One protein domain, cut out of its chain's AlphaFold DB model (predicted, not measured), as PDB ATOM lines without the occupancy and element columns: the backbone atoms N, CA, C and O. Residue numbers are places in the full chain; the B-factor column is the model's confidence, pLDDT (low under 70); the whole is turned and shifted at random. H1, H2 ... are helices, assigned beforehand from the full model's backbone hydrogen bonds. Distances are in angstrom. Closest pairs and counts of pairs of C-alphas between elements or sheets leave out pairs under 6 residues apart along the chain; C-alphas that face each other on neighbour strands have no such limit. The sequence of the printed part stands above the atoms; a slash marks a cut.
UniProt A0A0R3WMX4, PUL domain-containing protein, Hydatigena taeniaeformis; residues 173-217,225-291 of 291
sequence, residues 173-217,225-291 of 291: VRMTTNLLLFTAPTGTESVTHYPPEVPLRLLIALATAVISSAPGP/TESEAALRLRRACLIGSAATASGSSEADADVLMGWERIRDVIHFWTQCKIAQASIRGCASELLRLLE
ATOM      1  N   VAL A 173      18.837-115.676 122.886       95.00
ATOM      2  CA  VAL A 173      17.567-115.015 123.240       95.00
ATOM      3  C   VAL A 173      17.393-113.782 122.357       95.00
ATOM      4  O   VAL A 173      16.412-113.702 121.628       95.00
ATOM      5  N   ARG A 174      18.387-112.885 122.314       92.50
ATOM      6  CA  ARG A 174      18.339-111.663 121.495       92.50
ATOM      7  C   ARG A 174      18.092-111.940 120.013       92.50
ATOM      8  O   ARG A 174      17.128-111.429 119.451       92.50
ATOM      9  N   MET A 175      18.921-112.779 119.389       93.19
ATOM     10  CA  MET A 175      18.793-113.065 117.954       93.19
ATOM     11  C   MET A 175      17.456-113.732 117.615       93.19
ATOM     12  O   MET A 175      16.830-113.394 116.614       93.19
ATOM     13  N   THR A 176      16.995-114.671 118.443       95.31
ATOM     14  CA  THR A 176      15.754-115.400 118.162       95.31
ATOM     15  C   THR A 176      14.526-114.517 118.361       95.31
ATOM     16  O   THR A 176      13.636-114.526 117.514       95.31
ATOM     17  N   THR A 177      14.502-113.715 119.428       94.06
ATOM     18  CA  THR A 177      13.465-112.709 119.690       94.06
ATOM     19  C   THR A 177      13.326-111.750 118.509       94.06
ATOM     20  O   THR A 177      12.234-111.577 117.972       94.06
ATOM     21  N   ASN A 178      14.436-111.189 118.031       90.69
ATOM     22  CA  ASN A 178      14.402-110.219 116.940       90.69
ATOM     23  C   ASN A 178      14.043-110.858 115.588       90.69
ATOM     24  O   ASN A 178      13.304-110.260 114.809       90.69
ATOM     25  N   LEU A 179      14.445-112.109 115.330       92.25
ATOM     26  CA  LEU A 179      13.981-112.855 114.151       92.25
ATOM     27  C   LEU A 179      12.484-113.197 114.211       92.25
ATOM     28  O   LEU A 179      11.823-113.194 113.171       92.25
ATOM     29  N   LEU A 180      11.932-113.472 115.396       92.62
ATOM     30  CA  LEU A 180      10.488-113.662 115.579       92.62
ATOM     31  C   LEU A 180       9.711-112.366 115.342       92.62
ATOM     32  O   LEU A 180       8.669-112.417 114.699       92.62
ATOM     33  N   LEU A 181      10.227-111.216 115.789       90.25
ATOM     34  CA  LEU A 181       9.629-109.906 115.489       90.25
ATOM     35  C   LEU A 181       9.714-109.563 114.004       90.25
ATOM     36  O   LEU A 181       8.761-109.046 113.437       90.25
ATOM     37  N   PHE A 182      10.838-109.865 113.358       87.69
ATOM     38  CA  PHE A 182      10.998-109.646 111.924       87.69
ATOM     39  C   PHE A 182      10.042-110.515 111.099       87.69
ATOM     40  O   PHE A 182       9.443-110.057 110.129       87.69
ATOM     41  N   THR A 183       9.876-111.774 111.501       86.50
ATOM     42  CA  THR A 183       8.930-112.703 110.868       86.50
ATOM     43  C   THR A 183       7.524-112.616 111.462       86.50
ATOM     44  O   THR A 183       6.695-113.493 111.198       86.50
ATOM     45  N   ALA A 184       7.245-111.567 112.248       84.56
ATOM     46  CA  ALA A 184       5.976-111.408 112.930       84.56
ATOM     47  C   ALA A 184       4.831-111.305 111.911       84.56
ATOM     48  O   ALA A 184       4.925-110.582 110.917       84.56
ATOM     49  N   PRO A 185       3.732-112.021 112.153       80.56
ATOM     50  CA  PRO A 185       2.584-111.991 111.274       80.56
ATOM     51  C   PRO A 185       1.814-110.675 111.429       80.56
ATOM     52  O   PRO A 185       1.464-110.280 112.535       80.56
ATOM     53  N   THR A 186       1.489-110.026 110.311       78.12
ATOM     54  CA  THR A 186       0.655-108.809 110.251       78.12
ATOM     55  C   THR A 186      -0.818-109.114 109.938       78.12
ATOM     56  O   THR A 186      -1.622-108.210 109.731       78.12
ATOM     57  N   GLY A 187      -1.185-110.398 109.902       74.62
ATOM     58  CA  GLY A 187      -2.525-110.898 109.598       74.62
ATOM     59  C   GLY A 187      -2.523-112.408 109.341       74.62
ATOM     60  O   GLY A 187      -1.464-113.030 109.259       74.62
ATOM     61  N   THR A 188      -3.694-113.025 109.180       70.56
ATOM     62  CA  THR A 188      -3.818-114.483 108.959       70.56
ATOM     63  C   THR A 188      -3.154-114.959 107.661       70.56
ATOM     64  O   THR A 188      -2.621-116.066 107.616       70.56
ATOM     65  N   GLU A 189      -3.084-114.109 106.635       72.75
ATOM     66  CA  GLU A 189      -2.365-114.368 105.374       72.75
ATOM     67  C   GLU A 189      -0.836-114.457 105.560       72.75
ATOM     68  O   GLU A 189      -0.112-115.015 104.730       72.75
ATOM     69  N   SER A 190      -0.315-113.967 106.690       74.31
ATOM     70  CA  SER A 190       1.117-114.000 107.013       74.31
ATOM     71  C   SER A 190       1.658-115.416 107.218       74.31
ATOM     72  O   SER A 190       2.852-115.651 107.046       74.31
ATOM     73  N   VAL A 191       0.787-116.392 107.503       78.75
ATOM     74  CA  VAL A 191       1.171-117.798 107.734       78.75
ATOM     75  C   VAL A 191       1.899-118.406 106.531       78.75
ATOM     76  O   VAL A 191       2.748-119.275 106.706       78.75
ATOM     77  N   THR A 192       1.607-117.948 105.310       80.25
ATOM     78  CA  THR A 192       2.223-118.464 104.074       80.25
ATOM     79  C   THR A 192       3.416-117.640 103.582       80.25
ATOM     80  O   THR A 192       4.078-118.025 102.606       80.25
ATOM     81  N   HIS A 193       3.705-116.502 104.227       83.38
ATOM     82  CA  HIS A 193       4.802-115.617 103.830       83.38
ATOM     83  C   HIS A 193       6.162-116.286 104.051       83.38
ATOM     84  O   HIS A 193       7.045-116.199 103.191       83.38
ATOM     85  N   TYR A 194       6.292-117.058 105.130       86.56
ATOM     86  CA  TYR A 194       7.497-117.810 105.464       86.56
ATOM     87  C   TYR A 194       7.225-119.319 105.497       86.56
ATOM     88  O   TYR A 194       6.101-119.732 105.782       86.56
ATOM     89  N   PRO A 195       8.224-120.168 105.190       91.81
ATOM     90  CA  PRO A 195       8.090-121.609 105.373       91.81
ATOM     91  C   PRO A 195       7.771-121.943 106.839       91.81
ATOM     92  O   PRO A 195       8.351-121.311 107.724       91.81
ATOM     93  N   PRO A 196       6.902-122.932 107.115       92.44
ATOM     94  CA  PRO A 196       6.470-123.281 108.473       92.44
ATOM     95  C   PRO A 196       7.627-123.695 109.394       92.44
ATOM     96  O   PRO A 196       7.542-123.568 110.615       92.44
ATOM     97  N   GLU A 197       8.745-124.143 108.828       93.81
ATOM     98  CA  GLU A 197       9.933-124.506 109.586       93.81
ATOM     99  C   GLU A 197      10.654-123.294 110.191       93.81
ATOM    100  O   GLU A 197      11.443-123.471 111.116       93.81
ATOM    101  N   VAL A 198      10.425-122.077 109.682       95.06
ATOM    102  CA  VAL A 198      11.006-120.848 110.247       95.06
ATOM    103  C   VAL A 198      10.410-120.549 111.626       95.06
ATOM    104  O   VAL A 198      11.164-120.623 112.597       95.06
ATOM    105  N   PRO A 199       9.092-120.287 111.773       94.69
ATOM    106  CA  PRO A 199       8.509-120.021 113.083       94.69
ATOM    107  C   PRO A 199       8.673-121.216 114.024       94.69
ATOM    108  O   PRO A 199       8.988-121.013 115.189       94.69
ATOM    109  N   LEU A 200       8.569-122.459 113.532       96.56
ATOM    110  CA  LEU A 200       8.791-123.639 114.370       96.56
ATOM    111  C   LEU A 200      10.195-123.647 114.996       96.56
ATOM    112  O   LEU A 200      10.328-123.791 116.208       96.56
ATOM    113  N   ARG A 201      11.249-123.472 114.187       97.62
ATOM    114  CA  ARG A 201      12.631-123.474 114.693       97.62
ATOM    115  C   ARG A 201      12.903-122.302 115.621       97.62
ATOM    116  O   ARG A 201      13.599-122.497 116.611       97.62
ATOM    117  N   LEU A 202      12.366-121.120 115.321       97.44
ATOM    118  CA  LEU A 202      12.555-119.933 116.152       97.44
ATOM    119  C   LEU A 202      11.813-120.039 117.492       97.44
ATOM    120  O   LEU A 202      12.385-119.691 118.517       97.44
ATOM    121  N   LEU A 203      10.591-120.578 117.531       97.62
ATOM    122  CA  LEU A 203       9.869-120.815 118.790       97.62
ATOM    123  C   LEU A 203      10.619-121.812 119.685       97.62
ATOM    124  O   LEU A 203      10.825-121.541 120.868       97.62
ATOM    125  N   ILE A 204      11.094-122.924 119.108       97.81
ATOM    126  CA  ILE A 204      11.918-123.901 119.836       97.81
ATOM    127  C   ILE A 204      13.213-123.239 120.316       97.81
ATOM    128  O   ILE A 204      13.562-123.353 121.486       97.81
ATOM    129  N   ALA A 205      13.908-122.517 119.433       97.75
ATOM    130  CA  ALA A 205      15.152-121.833 119.767       97.75
ATOM    131  C   ALA A 205      14.959-120.830 120.914       97.75
ATOM    132  O   ALA A 205      15.772-120.801 121.835       97.75
ATOM    133  N   LEU A 206      13.867-120.060 120.918       97.69
ATOM    134  CA  LEU A 206      13.586-119.086 121.970       97.69
ATOM    135  C   LEU A 206      13.358-119.794 123.306       97.69
ATOM    136  O   LEU A 206      13.995-119.440 124.297       97.69
ATOM    137  N   ALA A 207      12.528-120.843 123.317       96.75
ATOM    138  CA  ALA A 207      12.305-121.668 124.501       96.75
ATOM    139  C   ALA A 207      13.632-122.212 125.052       96.75
ATOM    140  O   ALA A 207      13.963-122.016 126.223       96.75
ATOM    141  N   THR A 208      14.434-122.839 124.187       96.19
ATOM    142  CA  THR A 208      15.728-123.420 124.544       96.19
ATOM    143  C   THR A 208      16.701-122.361 125.068       96.19
ATOM    144  O   THR A 208      17.332-122.580 126.101       96.19
ATOM    145  N   ALA A 209      16.806-121.196 124.425       95.56
ATOM    146  CA  ALA A 209      17.693-120.104 124.834       95.56
ATOM    147  C   ALA A 209      17.306-119.499 126.191       95.56
ATOM    148  O   ALA A 209      18.171-119.174 127.010       95.56
ATOM    149  N   VAL A 210      16.006-119.354 126.440       94.94
ATOM    150  CA  VAL A 210      15.469-118.753 127.664       94.94
ATOM    151  C   VAL A 210      15.593-119.711 128.844       94.94
ATOM    152  O   VAL A 210      16.071-119.299 129.901       94.94
ATOM    153  N   ILE A 211      15.285-121.000 128.652       93.75
ATOM    154  CA  ILE A 211      15.625-122.050 129.628       93.75
ATOM    155  C   ILE A 211      17.122-122.016 129.909       93.75
ATOM    156  O   ILE A 211      17.538-122.146 131.056       93.75
ATOM    157  N   SER A 212      17.925-121.804 128.865       91.69
ATOM    158  CA  SER A 212      19.369-121.806 129.010       91.69
ATOM    159  C   SER A 212      19.908-120.621 129.818       91.69
ATOM    160  O   SER A 212      20.883-120.735 130.554       91.69
ATOM    161  N   SER A 213      19.265-119.465 129.681       91.50
ATOM    162  CA  SER A 213      19.661-118.218 130.345       91.50
ATOM    163  C   SER A 213      19.105-118.101 131.767       91.50
ATOM    164  O   SER A 213      19.708-117.465 132.631       91.50
ATOM    165  N   ALA A 214      17.947-118.712 132.015       91.56
ATOM    166  CA  ALA A 214      17.287-118.797 133.310       91.56
ATOM    167  C   ALA A 214      16.867-120.260 133.555       91.56
ATOM    168  O   ALA A 214      15.694-120.621 133.349       91.56
ATOM    169  N   PRO A 215      17.828-121.119 133.953       86.62
ATOM    170  CA  PRO A 215      17.552-122.520 134.221       86.62
ATOM    171  C   PRO A 215      16.607-122.651 135.415       86.62
ATOM    172  O   PRO A 215      16.694-121.903 136.390       86.62
ATOM    173  N   GLY A 216      15.676-123.597 135.300       81.62
ATOM    174  CA  GLY A 216      14.900-124.053 136.449       81.62
ATOM    175  C   GLY A 216      15.746-124.964 137.343       81.62
ATOM    176  O   GLY A 216      16.893-125.267 137.008       81.62
ATOM    177  N   PRO A 217      15.200-125.417 138.476       74.69
ATOM    178  CA  PRO A 217      15.877-126.390 139.308       74.69
ATOM    179  C   PRO A 217      16.018-127.726 138.583       74.69
ATOM    180  O   PRO A 217      15.286-128.043 137.644       74.69
ATOM    181  N   THR A 225       5.036-122.507 144.188       85.19
ATOM    182  CA  THR A 225       4.282-121.692 143.222       85.19
ATOM    183  C   THR A 225       4.892-120.297 143.034       85.19
ATOM    184  O   THR A 225       4.994-119.813 141.911       85.19
ATOM    185  N   GLU A 226       5.374-119.679 144.116       85.94
ATOM    186  CA  GLU A 226       6.065-118.383 144.081       85.94
ATOM    187  C   GLU A 226       7.381-118.444 143.295       85.94
ATOM    188  O   GLU A 226       7.672-117.561 142.488       85.94
ATOM    189  N   SER A 227       8.174-119.503 143.488       86.19
ATOM    190  CA  SER A 227       9.448-119.674 142.780       86.19
ATOM    191  C   SER A 227       9.260-119.979 141.291       86.19
ATOM    192  O   SER A 227      10.047-119.521 140.462       86.19
ATOM    193  N   GLU A 228       8.191-120.693 140.934       88.38
ATOM    194  CA  GLU A 228       7.816-120.919 139.542       88.38
ATOM    195  C   GLU A 228       7.372-119.614 138.870       88.38
ATOM    196  O   GLU A 228       7.864-119.287 137.789       88.38
ATOM    197  N   ALA A 229       6.525-118.820 139.536       88.50
ATOM    198  CA  ALA A 229       6.099-117.511 139.040       88.50
ATOM    199  C   ALA A 229       7.287-116.549 138.856       88.50
ATOM    200  O   ALA A 229       7.400-115.888 137.822       88.50
ATOM    201  N   ALA A 230       8.224-116.519 139.808       90.94
ATOM    202  CA  ALA A 230       9.440-115.716 139.702       90.94
ATOM    203  C   ALA A 230      10.336-116.159 138.529       90.94
ATOM    204  O   ALA A 230      10.921-115.321 137.837       90.94
ATOM    205  N   LEU A 231      10.432-117.469 138.269       92.81
ATOM    206  CA  LEU A 231      11.184-118.001 137.132       92.81
ATOM    207  C   LEU A 231      10.538-117.617 135.794       92.81
ATOM    208  O   LEU A 231      11.249-117.187 134.884       92.81
ATOM    209  N   ARG A 232       9.210-117.742 135.683       94.12
ATOM    210  CA  ARG A 232       8.432-117.314 134.509       94.12
ATOM    211  C   ARG A 232       8.623-115.822 134.233       94.12
ATOM    212  O   ARG A 232       9.032-115.458 133.132       94.12
ATOM    213  N   LEU A 233       8.492-114.983 135.263       93.31
ATOM    214  CA  LEU A 233       8.736-113.542 135.168       93.31
ATOM    215  C   LEU A 233      10.163-113.233 134.699       93.31
ATOM    216  O   LEU A 233      10.350-112.470 133.758       93.31
ATOM    217  N   ARG A 234      11.185-113.866 135.291       93.25
ATOM    218  CA  ARG A 234      12.585-113.667 134.877       93.25
ATOM    219  C   ARG A 234      12.795-114.003 133.401       93.25
ATOM    220  O   ARG A 234      13.516-113.296 132.702       93.25
ATOM    221  N   ARG A 235      12.185-115.090 132.931       95.19
ATOM    222  CA  ARG A 235      12.251-115.535 131.536       95.19
ATOM    223  C   ARG A 235      11.551-114.560 130.590       95.19
ATOM    224  O   ARG A 235      12.139-114.210 129.570       95.19
ATOM    225  N   ALA A 236      10.367-114.074 130.957       93.62
ATOM    226  CA  ALA A 236       9.660-113.031 130.219       93.62
ATOM    227  C   ALA A 236      10.479-111.728 130.152       93.62
ATOM    228  O   ALA A 236      10.645-111.169 129.071       93.62
ATOM    229  N   CYS A 237      11.096-111.301 131.261       92.69
ATOM    230  CA  CYS A 237      11.965-110.121 131.285       92.69
ATOM    231  C   CYS A 237      13.173-110.263 130.350       92.69
ATOM    232  O   CYS A 237      13.495-109.317 129.639       92.69
ATOM    233  N   LEU A 238      13.816-111.439 130.280       93.31
ATOM    234  CA  LEU A 238      14.921-111.678 129.336       93.31
ATOM    235  C   LEU A 238      14.495-111.465 127.876       93.31
ATOM    236  O   LEU A 238      15.251-110.897 127.087       93.31
ATOM    237  N   ILE A 239      13.291-111.919 127.520       94.06
ATOM    238  CA  ILE A 239      12.714-111.721 126.188       94.06
ATOM    239  C   ILE A 239      12.382-110.243 125.968       94.06
ATOM    240  O   ILE A 239      12.738-109.691 124.926       94.06
ATOM    241  N   GLY A 240      11.746-109.599 126.949       91.25
ATOM    242  CA  GLY A 240      11.374-108.189 126.880       91.25
ATOM    243  C   GLY A 240      12.579-107.272 126.682       91.25
ATOM    244  O   GLY A 240      12.587-106.470 125.752       91.25
ATOM    245  N   SER A 241      13.652-107.469 127.455       89.50
ATOM    246  CA  SER A 241      14.913-106.729 127.285       89.50
ATOM    247  C   SER A 241      15.566-106.976 125.922       89.50
ATOM    248  O   SER A 241      16.187-106.081 125.353       89.50
ATOM    249  N   ALA A 242      15.453-108.191 125.380       88.12
ATOM    250  CA  ALA A 242      15.984-108.513 124.059       88.12
ATOM    251  C   ALA A 242      15.237-107.783 122.931       88.12
ATOM    252  O   ALA A 242      15.877-107.332 121.980       88.12
ATOM    253  N   ALA A 243      13.914-107.649 123.049       85.06
ATOM    254  CA  ALA A 243      13.062-107.003 122.054       85.06
ATOM    255  C   ALA A 243      13.255-105.475 121.983       85.06
ATOM    256  O   ALA A 243      12.964-104.867 120.952       85.06
ATOM    257  N   THR A 244      13.760-104.849 123.053       76.31
ATOM    258  CA  THR A 244      13.924-103.386 123.154       76.31
ATOM    259  C   THR A 244      15.353-102.889 123.022       76.31
ATOM    260  O   THR A 244      15.576-101.690 122.898       76.31
ATOM    261  N   ALA A 245      16.336-103.788 122.923       63.34
ATOM    262  CA  ALA A 245      17.747-103.439 122.734       63.34
ATOM    263  C   ALA A 245      18.065-102.704 121.404       63.34
ATOM    264  O   ALA A 245      19.235-102.461 121.097       63.34
ATOM    265  N   SER A 246      17.040-102.329 120.630       54.34
ATOM    266  CA  SER A 246      17.086-101.477 119.439       54.34
ATOM    267  C   SER A 246      16.860 -99.987 119.777       54.34
ATOM    268  O   SER A 246      16.032 -99.319 119.173       54.34
ATOM    269  N   GLY A 247      17.648 -99.428 120.704       48.16
ATOM    270  CA  GLY A 247      17.978 -97.993 120.674       48.16
ATOM    271  C   GLY A 247      17.209 -96.990 121.550       48.16
ATOM    272  O   GLY A 247      17.341 -95.800 121.274       48.16
ATOM    273  N   SER A 248      16.491 -97.375 122.608       41.22
ATOM    274  CA  SER A 248      15.914 -96.413 123.576       41.22
ATOM    275  C   SER A 248      16.542 -96.535 124.972       41.22
ATOM    276  O   SER A 248      16.923 -97.619 125.410       41.22
ATOM    277  N   SER A 249      16.727 -95.398 125.658       42.66
ATOM    278  CA  SER A 249      17.396 -95.307 126.967       42.66
ATOM    279  C   SER A 249      16.434 -95.345 128.166       42.66
ATOM    280  O   SER A 249      16.838 -94.963 129.264       42.66
ATOM    281  N   GLU A 250      15.183 -95.781 127.988       46.12
ATOM    282  CA  GLU A 250      14.165 -95.858 129.050       46.12
ATOM    283  C   GLU A 250      13.906 -97.322 129.452       46.12
ATOM    284  O   GLU A 250      12.869 -97.922 129.191       46.12
ATOM    285  N   ALA A 251      14.903 -97.915 130.110       52.38
ATOM    286  CA  ALA A 251      15.085 -99.363 130.201       52.38
ATOM    287  C   ALA A 251      13.914-100.188 130.783       52.38
ATOM    288  O   ALA A 251      13.717-101.305 130.319       52.38
ATOM    289  N   ASP A 252      13.135 -99.698 131.756       51.31
ATOM    290  CA  ASP A 252      12.135-100.540 132.448       51.31
ATOM    291  C   ASP A 252      10.722-100.476 131.842       51.31
ATOM    292  O   ASP A 252      10.039-101.502 131.778       51.31
ATOM    293  N   ALA A 253      10.287 -99.312 131.342       53.66
ATOM    294  CA  ALA A 253       9.030 -99.197 130.590       53.66
ATOM    295  C   ALA A 253       9.130 -99.927 129.240       53.66
ATOM    296  O   ALA A 253       8.170-100.542 128.771       53.66
ATOM    297  N   ASP A 254      10.336 -99.939 128.673       74.44
ATOM    298  CA  ASP A 254      10.636-100.614 127.424       74.44
ATOM    299  C   ASP A 254      10.553-102.145 127.566       74.44
ATOM    300  O   ASP A 254       9.993-102.799 126.689       74.44
ATOM    301  N   VAL A 255      11.015-102.759 128.668       84.56
ATOM    302  CA  VAL A 255      10.996-104.236 128.821       84.56
ATOM    303  C   VAL A 255       9.588-104.819 128.737       84.56
ATOM    304  O   VAL A 255       9.400-105.841 128.073       84.56
ATOM    305  N   LEU A 256       8.604-104.186 129.382       86.31
ATOM    306  CA  LEU A 256       7.219-104.657 129.340       86.31
ATOM    307  C   LEU A 256       6.657-104.566 127.917       86.31
ATOM    308  O   LEU A 256       6.127-105.553 127.413       86.31
ATOM    309  N   MET A 257       6.868-103.434 127.238       87.31
ATOM    310  CA  MET A 257       6.470-103.243 125.839       87.31
ATOM    311  C   MET A 257       7.146-104.258 124.906       87.31
ATOM    312  O   MET A 257       6.523-104.805 123.996       87.31
ATOM    313  N   GLY A 258       8.431-104.542 125.128       87.62
ATOM    314  CA  GLY A 258       9.173-105.558 124.386       87.62
ATOM    315  C   GLY A 258       8.605-106.960 124.595       87.62
ATOM    316  O   GLY A 258       8.468-107.723 123.636       87.62
ATOM    317  N   TRP A 259       8.242-107.289 125.837       93.06
ATOM    318  CA  TRP A 259       7.607-108.559 126.166       93.06
ATOM    319  C   TRP A 259       6.228-108.670 125.514       93.06
ATOM    320  O   TRP A 259       5.975-109.668 124.847       93.06
ATOM    321  N   GLU A 260       5.377-107.646 125.620       91.69
ATOM    322  CA  GLU A 260       4.038-107.619 125.015       91.69
ATOM    323  C   GLU A 260       4.083-107.859 123.503       91.69
ATOM    324  O   GLU A 260       3.369-108.721 122.995       91.69
ATOM    325  N   ARG A 261       5.011-107.211 122.788       91.00
ATOM    326  CA  ARG A 261       5.192-107.430 121.342       91.00
ATOM    327  C   ARG A 261       5.493-108.886 120.995       91.00
ATOM    328  O   ARG A 261       4.997-109.399 119.996       91.00
ATOM    329  N   ILE A 262       6.326-109.559 121.787       94.25
ATOM    330  CA  ILE A 262       6.642-110.977 121.567       94.25
ATOM    331  C   ILE A 262       5.480-111.864 121.989       94.25
ATOM    332  O   ILE A 262       5.150-112.819 121.287       94.25
ATOM    333  N   ARG A 263       4.847-111.539 123.112       94.88
ATOM    334  CA  ARG A 263       3.673-112.229 123.631       94.88
ATOM    335  C   ARG A 263       2.568-112.277 122.574       94.88
ATOM    336  O   ARG A 263       2.029-113.355 122.333       94.88
ATOM    337  N   ASP A 264       2.312-111.172 121.876       93.94
ATOM    338  CA  ASP A 264       1.349-111.091 120.771       93.94
ATOM    339  C   ASP A 264       1.715-112.012 119.602       93.94
ATOM    340  O   ASP A 264       0.859-112.724 119.071       93.94
ATOM    341  N   VAL A 265       2.999-112.068 119.226       94.12
ATOM    342  CA  VAL A 265       3.485-112.990 118.186       94.12
ATOM    343  C   VAL A 265       3.266-114.444 118.601       94.12
ATOM    344  O   VAL A 265       2.812-115.255 117.791       94.12
ATOM    345  N   ILE A 266       3.559-114.799 119.854       95.81
ATOM    346  CA  ILE A 266       3.360-116.167 120.343       95.81
ATOM    347  C   ILE A 266       1.859-116.497 120.401       95.81
ATOM    348  O   ILE A 266       1.461-117.557 119.915       95.81
ATOM    349  N   HIS A 267       1.011-115.590 120.902       95.06
ATOM    350  CA  HIS A 267      -0.451-115.752 120.905       95.06
ATOM    351  C   HIS A 267      -1.032-115.903 119.504       95.06
ATOM    352  O   HIS A 267      -1.902-116.747 119.287       95.06
ATOM    353  N   PHE A 268      -0.530-115.156 118.520       93.75
ATOM    354  CA  PHE A 268      -0.923-115.377 117.134       93.75
ATOM    355  C   PHE A 268      -0.658-116.830 116.728       93.75
ATOM    356  O   PHE A 268      -1.542-117.497 116.189       93.75
ATOM    357  N   TRP A 269       0.545-117.346 116.997       94.06
ATOM    358  CA  TRP A 269       0.907-118.705 116.599       94.06
ATOM    359  C   TRP A 269       0.121-119.776 117.350       94.06
ATOM    360  O   TRP A 269      -0.156-120.812 116.754       94.06
ATOM    361  N   THR A 270      -0.291-119.550 118.601       93.56
ATOM    362  CA  THR A 270      -1.164-120.495 119.317       93.56
ATOM    363  C   THR A 270      -2.580-120.519 118.750       93.56
ATOM    364  O   THR A 270      -3.167-121.593 118.592       93.56
ATOM    365  N   GLN A 271      -3.127-119.353 118.404       91.94
ATOM    366  CA  GLN A 271      -4.528-119.194 118.010       91.94
ATOM    367  C   GLN A 271      -4.765-119.391 116.505       91.94
ATOM    368  O   GLN A 271      -5.890-119.674 116.077       91.94
ATOM    369  N   CYS A 272      -3.726-119.275 115.675       89.56
ATOM    370  CA  CYS A 272      -3.863-119.344 114.226       89.56
ATOM    371  C   CYS A 272      -4.165-120.769 113.733       89.56
ATOM    372  O   CYS A 272      -3.279-121.602 113.541       89.56
ATOM    373  N   LYS A 273      -5.444-121.044 113.449       88.25
ATOM    374  CA  LYS A 273      -5.938-122.367 113.015       88.25
ATOM    375  C   LYS A 273      -5.296-122.891 111.723       88.25
ATOM    376  O   LYS A 273      -5.228-124.103 111.540       88.25
ATOM    377  N   ILE A 274      -4.828-121.995 110.851       88.56
ATOM    378  CA  ILE A 274      -4.205-122.333 109.559       88.56
ATOM    379  C   ILE A 274      -2.738-122.766 109.741       88.56
ATOM    380  O   ILE A 274      -2.203-123.501 108.914       88.56
ATOM    381  N   ALA A 275      -2.080-122.359 110.835       88.88
ATOM    382  CA  ALA A 275      -0.721-122.795 111.139       88.88
ATOM    383  C   ALA A 275      -0.664-124.311 111.396       88.88
ATOM    384  O   ALA A 275      -1.646-124.923 111.814       88.88
ATOM    385  N   GLN A 276       0.495-124.936 111.188       92.19
ATOM    386  CA  GLN A 276       0.671-126.361 111.489       92.19
ATOM    387  C   GLN A 276       0.502-126.645 112.991       92.19
ATOM    388  O   GLN A 276       0.872-125.828 113.834       92.19
ATOM    389  N   ALA A 277      -0.011-127.830 113.338       94.50
ATOM    390  CA  ALA A 277      -0.250-128.216 114.734       94.50
ATOM    391  C   ALA A 277       1.025-128.195 115.596       94.50
ATOM    392  O   ALA A 277       0.963-127.815 116.760       94.50
ATOM    393  N   SER A 278       2.177-128.540 115.011       95.62
ATOM    394  CA  SER A 278       3.492-128.468 115.661       95.62
ATOM    395  C   SER A 278       3.867-127.044 116.077       95.62
ATOM    396  O   SER A 278       4.371-126.847 117.178       95.62
ATOM    397  N   ILE A 279       3.580-126.046 115.232       95.38
ATOM    398  CA  ILE A 279       3.838-124.630 115.525       95.38
ATOM    399  C   ILE A 279       2.935-124.165 116.665       95.38
ATOM    400  O   ILE A 279       3.430-123.604 117.640       95.38
ATOM    401  N   ARG A 280       1.629-124.456 116.576       95.75
ATOM    402  CA  ARG A 280       0.667-124.085 117.624       95.75
ATOM    403  C   ARG A 280       1.043-124.700 118.969       95.75
ATOM    404  O   ARG A 280       1.109-123.988 119.961       95.75
ATOM    405  N   GLY A 281       1.338-126.001 118.984       96.75
ATOM    406  CA  GLY A 281       1.750-126.712 120.193       96.75
ATOM    407  C   GLY A 281       3.040-126.149 120.787       96.75
ATOM    408  O   GLY A 281       3.105-125.909 121.989       96.75
ATOM    409  N   CYS A 282       4.040-125.854 119.950       96.69
ATOM    410  CA  CYS A 282       5.286-125.249 120.412       96.69
ATOM    411  C   CYS A 282       5.072-123.847 121.003       96.69
ATOM    412  O   CYS A 282       5.653-123.533 122.039       96.69
ATOM    413  N   ALA A 283       4.233-123.020 120.376       96.69
ATOM    414  CA  ALA A 283       3.885-121.700 120.892       96.69
ATOM    415  C   ALA A 283       3.114-121.792 122.223       96.69
ATOM    416  O   ALA A 283       3.384-121.017 123.137       96.69
ATOM    417  N   SER A 284       2.208-122.765 122.374       97.06
ATOM    418  CA  SER A 284       1.457-122.977 123.618       97.06
ATOM    419  C   SER A 284       2.362-123.400 124.772       97.06
ATOM    420  O   SER A 284       2.250-122.851 125.866       97.06
ATOM    421  N   GLU A 285       3.296-124.323 124.530       96.81
ATOM    422  CA  GLU A 285       4.285-124.711 125.543       96.81
ATOM    423  C   GLU A 285       5.229-123.560 125.893       96.81
ATOM    424  O   GLU A 285       5.583-123.389 127.060       96.81
ATOM    425  N   LEU A 286       5.606-122.737 124.910       96.88
ATOM    426  CA  LEU A 286       6.402-121.542 125.164       96.88
ATOM    427  C   LEU A 286       5.641-120.532 126.035       96.88
ATOM    428  O   LEU A 286       6.230-120.018 126.977       96.88
ATOM    429  N   LEU A 287       4.349-120.283 125.791       95.94
ATOM    430  CA  LEU A 287       3.549-119.428 126.681       95.94
ATOM    431  C   LEU A 287       3.490-119.995 128.094       95.94
ATOM    432  O   LEU A 287       3.764-119.268 129.034       95.94
ATOM    433  N   ARG A 288       3.231-121.296 128.257       93.88
ATOM    434  CA  ARG A 288       3.202-121.949 129.579       93.88
ATOM    435  C   ARG A 288       4.541-121.855 130.324       93.88
ATOM    436  O   ARG A 288       4.598-121.907 131.548       93.88
ATOM    437  N   LEU A 289       5.646-121.762 129.587       92.44
ATOM    438  CA  LEU A 289       6.982-121.575 130.148       92.44
ATOM    439  C   LEU A 289       7.228-120.139 130.653       92.44
ATOM    440  O   LEU A 289       8.170-119.923 131.423       92.44
ATOM    441  N   LEU A 290       6.409-119.184 130.208       93.12
ATOM    442  CA  LEU A 290       6.554-117.742 130.418       93.12
ATOM    443  C   LEU A 290       5.412-117.131 131.256       93.12
ATOM    444  O   LEU A 290       5.630-116.082 131.857       93.12
ATOM    445  N   GLU A 291       4.247-117.787 131.329       90.81
ATOM    446  CA  GLU A 291       3.007-117.377 132.022       90.81
ATOM    447  C   GLU A 291       2.446-118.507 132.883       90.81
ATOM    448  O   GLU A 291       2.169-118.240 134.074       90.81
TER     449      GLU A 291
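What this domain is: This is residues 173 to 217 and 225 to 291 of the 291 residues of the protein "PUL domain-containing protein" of Hydatigena taeniaeformis (UniProt A0A0R3WMX4). Picture four helices, H1, H3, H6 and H5, set in a ring in which each touches the next, with H4 crossing one end of the group and touching all four. The short H2 sits off the other end and touches no helix. Round the ring, H3 is side by side with H1 and with H6, H5 folds back along H6 as a helical hairpin, and H5 crosses H1 steeply. You have 112 printed residues, with six named helices in the order H1 to H6 and no named strand; the class is all helix, and the helix packing is part aligned, part crossed, with shallow and steeper tilts side by side. The whole is compact, with a radius of gyration of the C-alphas of 13.7 A and spans of 36 by 33 by 19 A.

How they stand to each other: Start at H1, residues 173 to 182, and go on to H3, residues 197 to 213: they touch at a shallow tilt of 29 degrees, opposite ways, with Val 173 and Ala 209 closest, their C-alphas 5.3 A apart. H2, residues 188 to 192, is apart from both. H4, residues 225 to 244, touches H1 with residues 238 to 243 alone, closest at the C-alphas of Arg 174 and Ala 242, 4.7 A. Residues 210 to 213 of H3 alone touch H4, closest at the C-alphas of Val 210 and Arg 235, 6.0 A. Next, H5, residues 251 to 271, touches H4 about perpendicular, at 80 degrees; the C-alphas of Gly 240 and Trp 259 are closest, 3.9 A. H5 touches H1 with residues 261 to 265 alone, at a steep tilt of 62 degrees, closest at the C-alphas of Leu 181 and Ile 262, 6.9 A. With H6, residues 277 to 290, H5 forms a hairpin at a shallow tilt of 32 degrees, closest at the C-alphas of Thr 270 and Arg 280, 4.4 A. H6 touches H3 at a shallow tilt of 22 degrees, the same way, closest at the C-alphas of Leu 200 and Ile 279, 5.2 A. Every O i to N i+4 pair is within hydrogen-bond range in H1, H3, H4 and H6; H5 has 15 of 17, and H2 has 0 of 1 but 2 of 2 O i to N i+3 pairs.

Where its parts are: Find C-alpha 173 at (17.567, -115.015, 123.240), where H1 begins; it runs 14.1 A. H2 spans 8.7 A, H3 23.8 A, H4 28.8 A and H5 30.4 A. H6 runs 20.0 A to C-alpha 290 at (6.554, -117.742, 130.418).

The domain as a whole: The farthest C-alphas, of His 193 and Glu 226, are 40.4 A apart. Residues 218 to 224 are not printed; across the cut, C-alphas 217 and 225 are 13.1 A apart. Of the links printed whole, none is long. Look at residues 245 to 253 for pLDDT under 70.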